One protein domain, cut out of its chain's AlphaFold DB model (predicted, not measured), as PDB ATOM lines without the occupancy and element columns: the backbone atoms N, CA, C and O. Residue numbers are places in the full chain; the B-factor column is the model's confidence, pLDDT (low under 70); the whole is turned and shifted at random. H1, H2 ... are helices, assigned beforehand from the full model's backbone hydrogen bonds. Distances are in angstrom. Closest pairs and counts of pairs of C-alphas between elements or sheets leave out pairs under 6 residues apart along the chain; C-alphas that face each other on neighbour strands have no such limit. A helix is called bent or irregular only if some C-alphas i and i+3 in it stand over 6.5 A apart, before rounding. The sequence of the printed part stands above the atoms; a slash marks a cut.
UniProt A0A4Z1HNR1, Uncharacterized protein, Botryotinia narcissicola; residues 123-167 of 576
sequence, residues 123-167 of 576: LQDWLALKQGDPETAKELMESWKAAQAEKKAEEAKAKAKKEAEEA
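AT A GLANCE: This is residues 123 to 167 of the 576 residues of an uncharacterized protein of Botryotinia narcissicola (UniProt A0A4Z1HNR1). A short helix, H1, and one very long helix, H2, meet near their ends in a lopsided V, with the tight link between them at the corner. H2 makes the longest axis, and beyond the corner its residues 139 to 167 stick out as a long straight arm with nothing packed on it. The printed part has 45 residues, with two named helices in the order H1, H2 and no named strand, and its class is all helix. It is extended, with a radius of gyration of the C-alphas of 17.1 A, and spans 54 by 17 by 5 A, a rod in outline.

HOW THE PARTS SIT: Begin with H1, residues 123 to 132, and go on through Asp 133 to H2, residues 134 to 167. H1 and H2 touch, with 5 pairs of C-alphas within 8 A. Look at Lys 130 and Ala 137 for their closest C-alphas, 5.5 A apart. H2 touches H1 with residues 136 to 137 alone. The two helices run opposite ways at a steep tilt of 46 degrees, and their centres are 25.3 A apart. In H1 and H2, every backbone O i to N i+4 pair is within hydrogen-bond range.

IN THESE COORDINATES: Find C-alpha 123 at (167.033, 195.338, 118.591); from there H1 runs 14.2 A to C-alpha 132 at (170.604, 183.098, 112.326). Next find C-alpha 134 at (167.308, 180.677, 117.427), where H2 begins; it runs 49.5 A to C-alpha 167 at (162.371, 199.003, 163.147). Neither helix is bent.

THE WHOLE: The two C-alphas farthest apart are those of Gly 132 and Ala 167, at 53.9 A. Residues 131 to 136, of which 134 to 136 belong to H2, stand free, and so do residues 139 to 167 of H2. The printed part has no cut, and the link from H1 to H2 is tight. In the B-factor column the mean pLDDT of the printed part is 91.7, and no printed residue is under 70.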
ATOM      1  N   LEU A 123     168.198 196.061 119.116       90.38
ATOM      2  CA  LEU A 123     167.033 195.338 118.591       90.38
ATOM      3  C   LEU A 123     167.284 194.708 117.209       90.38
ATOM      4  O   LEU A 123     166.813 193.604 116.948       90.38
ATOM      5  N   GLN A 124     168.019 195.388 116.329       91.31
ATOM      6  CA  GLN A 124     168.385 194.874 115.008       91.31
ATOM      7  C   GLN A 124     169.264 193.622 115.110       91.31
ATOM      8  O   GLN A 124     168.963 192.616 114.468       91.31
ATOM      9  N   ASP A 125     170.286 193.659 115.960       93.31
ATOM     10  CA  ASP A 125     171.206 192.540 116.175       93.31
ATOM     11  C   ASP A 125     170.501 191.378 116.882       93.31
ATOM     12  O   ASP A 125     170.728 190.214 116.565       93.31
ATOM     13  N   TRP A 126     169.555 191.684 117.772       91.94
ATOM     14  CA  TRP A 126     168.687 190.692 118.397       91.94
ATOM     15  C   TRP A 126     167.796 189.960 117.384       91.94
ATOM     16  O   TRP A 126     167.637 188.738 117.443       91.94
ATOM     17  N   LEU A 127     167.204 190.697 116.439       93.06
ATOM     18  CA  LEU A 127     166.397 190.116 115.365       93.06
ATOM     19  C   LEU A 127     167.254 189.278 114.410       93.06
ATOM     20  O   LEU A 127     166.807 188.211 113.990       93.06
ATOM     21  N   ALA A 128     168.475 189.726 114.110       95.06
ATOM     22  CA  ALA A 128     169.432 188.966 113.315       95.06
ATOM     23  C   ALA A 128     169.854 187.670 114.028       95.06
ATOM     24  O   ALA A 128     169.829 186.606 113.411       95.06
ATOM     25  N   LEU A 129     170.139 187.728 115.334       93.88
ATOM     26  CA  LEU A 129     170.472 186.560 116.151       93.88
ATOM     27  C   LEU A 129     169.323 185.547 116.163       93.88
ATOM     28  O   LEU A 129     169.546 184.370 115.918       93.88
ATOM     29  N   LYS A 130     168.075 186.001 116.337       94.69
ATOM     30  CA  LYS A 130     166.897 185.120 116.269       94.69
ATOM     31  C   LYS A 130     166.708 184.432 114.917       94.69
ATOM     32  O   LYS A 130     166.121 183.354 114.882       94.69
ATOM     33  N   GLN A 131     167.121 185.067 113.821       94.19
ATOM     34  CA  GLN A 131     167.015 184.488 112.480       94.19
ATOM     35  C   GLN A 131     168.183 183.555 112.149       94.19
ATOM     36  O   GLN A 131     167.968 182.555 111.470       94.19
ATOM     37  N   GLY A 132     169.398 183.879 112.602       95.81
ATOM     38  CA  GLY A 132     170.604 183.098 112.326       95.81
ATOM     39  C   GLY A 132     170.798 181.906 113.262       95.81
ATOM     40  O   GLY A 132     171.209 180.843 112.807       95.81
ATOM     41  N   ASP A 133     170.483 182.076 114.547       96.00
ATOM     42  CA  ASP A 133     170.661 181.060 115.584       96.00
ATOM     43  C   ASP A 133     169.591 181.193 116.691       96.00
ATOM     44  O   ASP A 133     169.776 181.877 117.709       96.00
ATOM     45  N   PRO A 134     168.422 180.561 116.497       93.44
ATOM     46  CA  PRO A 134     167.308 180.677 117.427       93.44
ATOM     47  C   PRO A 134     167.567 179.995 118.778       93.44
ATOM     48  O   PRO A 134     166.935 180.391 119.761       93.44
ATOM     49  N   GLU A 135     168.461 179.002 118.853       93.50
ATOM     50  CA  GLU A 135     168.776 178.321 120.116       93.50
ATOM     51  C   GLU A 135     169.624 179.220 121.012       93.50
ATOM     52  O   GLU A 135     169.234 179.475 122.155       93.50
ATOM     53  N   THR A 136     170.676 179.831 120.460       93.94
ATOM     54  CA  THR A 136     171.493 180.815 121.184       93.94
ATOM     55  C   THR A 136     170.660 182.022 121.626       93.94
ATOM     56  O   THR A 136     170.785 182.499 122.755       93.94
ATOM     57  N   ALA A 137     169.731 182.503 120.788       94.50
ATOM     58  CA  ALA A 137     168.812 183.574 121.180       94.50
ATOM     59  C   ALA A 137     167.887 183.164 122.347       94.50
ATOM     60  O   ALA A 137     167.540 183.990 123.195       94.50
ATOM     61  N   LYS A 138     167.460 181.898 122.405       94.00
ATOM     62  CA  LYS A 138     166.606 181.397 123.488       94.00
ATOM     63  C   LYS A 138     167.381 181.292 124.803       94.00
ATOM     64  O   LYS A 138     166.899 181.802 125.814       94.00
ATOM     65  N   GLU A 139     168.583 180.724 124.774       95.38
ATOM     66  CA  GLU A 139     169.466 180.618 125.943       95.38
ATOM     67  C   GLU A 139     169.846 182.005 126.495       95.38
ATOM     68  O   GLU A 139     169.827 182.242 127.707       95.38
ATOM     69  N   LEU A 140     170.081 182.980 125.610       94.25
ATOM     70  CA  LEU A 140     170.383 184.355 126.008       94.25
ATOM     71  C   LEU A 140     169.182 185.062 126.669       94.25
ATOM     72  O   LEU A 140     169.353 185.811 127.631       94.25
ATOM     73  N   MET A 141     167.946 184.793 126.225       93.06
ATOM     74  CA  MET A 141     166.753 185.283 126.937       93.06
ATOM     75  C   MET A 141     166.578 184.637 128.308       93.06
ATOM     76  O   MET A 141     166.142 185.309 129.244       93.06
ATOM     77  N   GLU A 142     166.824 183.333 128.416       93.81
ATOM     78  CA  GLU A 142     166.648 182.591 129.666       93.81
ATOM     79  C   GLU A 142     167.678 183.029 130.713       93.81
ATOM     80  O   GLU A 142     167.295 183.364 131.835       93.81
ATOM     81  N   SER A 143     168.949 183.164 130.325       92.75
ATOM     82  CA  SER A 143     170.011 183.696 131.191       92.75
ATOM     83  C   SER A 143     169.756 185.146 131.617       92.75
ATOM     84  O   SER A 143     169.888 185.475 132.796       92.75
ATOM     85  N   TRP A 144     169.293 186.015 130.711       94.19
ATOM     86  CA  TRP A 144     168.936 187.393 131.062       94.19
ATOM     87  C   TRP A 144     167.748 187.470 132.035       94.19
ATOM     88  O   TRP A 144     167.759 188.276 132.969       94.19
ATOM     89  N   LYS A 145     166.729 186.616 131.859       92.25
ATOM     90  CA  LYS A 145     165.599 186.513 132.797       92.25
ATOM     91  C   LYS A 145     166.040 186.009 134.170       92.25
ATOM     92  O   LYS A 145     165.563 186.536 135.173       92.25
ATOM     93  N   ALA A 146     166.945 185.033 134.217       93.31
ATOM     94  CA  ALA A 146     167.519 184.544 135.467       93.31
ATOM     95  C   ALA A 146     168.300 185.654 136.192       93.31
ATOM     96  O   ALA A 146     168.046 185.905 137.366       93.31
ATOM     97  N   ALA A 147     169.140 186.405 135.473       90.25
ATOM     98  CA  ALA A 147     169.878 187.540 136.031       90.25
ATOM     99  C   ALA A 147     168.951 188.662 136.546       90.25
ATOM    100  O   ALA A 147     169.192 189.251 137.598       90.25
ATOM    101  N   GLN A 148     167.851 188.947 135.839       85.31
ATOM    102  CA  GLN A 148     166.813 189.879 136.302       85.31
ATOM    103  C   GLN A 148     166.130 189.396 137.590       85.31
ATOM    104  O   GLN A 148     165.870 190.200 138.485       85.31
ATOM    105  N   ALA A 149     165.837 188.098 137.694       89.12
ATOM    106  CA  ALA A 149     165.236 187.513 138.889       89.12
ATOM    107  C   ALA A 149     166.195 187.560 140.090       89.12
ATOM    108  O   ALA A 149     165.775 187.923 141.187       89.12
ATOM    109  N   GLU A 150     167.480 187.273 139.876       92.25
ATOM    110  CA  GLU A 150     168.517 187.364 140.906       92.25
ATOM    111  C   GLU A 150     168.700 188.805 141.400       92.25
ATOM    112  O   GLU A 150     168.673 189.051 142.606       92.25
ATOM    113  N   LYS A 151     168.750 189.780 140.480       90.50
ATOM    114  CA  LYS A 151     168.822 191.205 140.833       90.50
ATOM    115  C   LYS A 151     167.625 191.651 141.679       90.50
ATOM    116  O   LYS A 151     167.804 192.345 142.675       90.50
ATOM    117  N   LYS A 152     166.408 191.220 141.325       88.50
ATOM    118  CA  LYS A 152     165.198 191.507 142.115       88.50
ATOM    119  C   LYS A 152     165.232 190.847 143.494       88.50
ATOM    120  O   LYS A 152     164.759 191.437 144.461       88.50
ATOM    121  N   ALA A 153     165.787 189.639 143.599       91.25
ATOM    122  CA  ALA A 153     165.933 188.949 144.876       91.25
ATOM    123  C   ALA A 153     166.957 189.641 145.794       91.25
ATOM    124  O   ALA A 153     166.714 189.748 146.997       91.25
ATOM    125  N   GLU A 154     168.072 190.143 145.254       90.44
ATOM    126  CA  GLU A 154     169.013 190.975 146.016       90.44
ATOM    127  C   GLU A 154     168.389 192.295 146.468       90.44
ATOM    128  O   GLU A 154     168.515 192.664 147.635       90.44
ATOM    129  N   GLU A 155     167.669 192.983 145.582       88.38
ATOM    130  CA  GLU A 155     167.009 194.249 145.907       88.38
ATOM    131  C   GLU A 155     165.950 194.068 147.006       88.38
ATOM    132  O   GLU A 155     165.887 194.854 147.954       88.38
ATOM    133  N   ALA A 156     165.184 192.973 146.958       88.12
ATOM    134  CA  ALA A 156     164.238 192.613 148.012       88.12
ATOM    135  C   ALA A 156     164.935 192.331 149.356       88.12
ATOM    136  O   ALA A 156     164.462 192.783 150.400       88.12
ATOM    137  N   LYS A 157     166.084 191.637 149.352       91.69
ATOM    138  CA  LYS A 157     166.887 191.410 150.568       91.69
ATOM    139  C   LYS A 157     167.455 192.713 151.131       91.69
ATOM    140  O   LYS A 157     167.445 192.901 152.347       91.69
ATOM    141  N   ALA A 158     167.923 193.619 150.272       88.69
ATOM    142  CA  ALA A 158     168.422 194.929 150.683       88.69
ATOM    143  C   ALA A 158     167.309 195.782 151.309       88.69
ATOM    144  O   ALA A 158     167.519 196.398 152.356       88.69
ATOM    145  N   LYS A 159     166.106 195.756 150.721       87.19
ATOM    146  CA  LYS A 159     164.933 196.452 151.256       87.19
ATOM    147  C   LYS A 159     164.509 195.897 152.620       87.19
ATOM    148  O   LYS A 159     164.366 196.670 153.560       87.19
ATOM    149  N   ALA A 160     164.426 194.573 152.758       89.69
ATOM    150  CA  ALA A 160     164.093 193.928 154.029       89.69
ATOM    151  C   ALA A 160     165.120 194.234 155.136       89.69
ATOM    152  O   ALA A 160     164.750 194.450 156.287       89.69
ATOM    153  N   LYS A 161     166.417 194.303 154.796       92.56
ATOM    154  CA  LYS A 161     167.464 194.696 155.751       92.56
ATOM    155  C   LYS A 161     167.289 196.142 156.226       92.56
ATOM    156  O   LYS A 161     167.442 196.403 157.415       92.56
ATOM    157  N   LYS A 162     166.945 197.059 155.316       89.38
ATOM    158  CA  LYS A 162     166.710 198.471 155.644       89.38
ATOM    159  C   LYS A 162     165.489 198.646 156.555       89.38
ATOM    160  O   LYS A 162     165.569 199.371 157.538       89.38
ATOM    161  N   GLU A 163     164.401 197.928 156.275       89.19
ATOM    162  CA  GLU A 163     163.187 197.941 157.106       89.19
ATOM    163  C   GLU A 163     163.441 197.364 158.512       89.19
ATOM    164  O   GLU A 163     162.945 197.900 159.502       89.19
ATOM    165  N   ALA A 164     164.263 196.314 158.628       91.38
ATOM    166  CA  ALA A 164     164.646 195.750 159.922       91.38
ATOM    167  C   ALA A 164     165.508 196.715 160.762       91.38
ATOM    168  O   ALA A 164     165.291 196.843 161.967       91.38
ATOM    169  N   GLU A 165     166.458 197.416 160.136       90.62
ATOM    170  CA  GLU A 165     167.315 198.403 160.809       90.62
ATOM    171  C   GLU A 165     166.511 199.626 161.287       90.62
ATOM    172  O   GLU A 165     166.721 200.128 162.394       90.62
ATOM    173  N   GLU A 166     165.525 200.061 160.499       86.94
ATOM    174  CA  GLU A 166     164.610 201.146 160.864       86.94
ATOM    175  C   GLU A 166     163.685 200.760 162.032       86.94
ATOM    176  O   GLU A 166     163.500 201.543 162.971       86.94
ATOM    177  N   ALA A 167     163.166 199.527 162.037       88.44
ATOM    178  CA  ALA A 167     162.371 199.003 163.147       88.44
ATOM    179  C   ALA A 167     163.184 198.909 164.453       88.44
ATOM    180  O   ALA A 167     162.686 199.274 165.521       88.44
TER     181      ALA A 167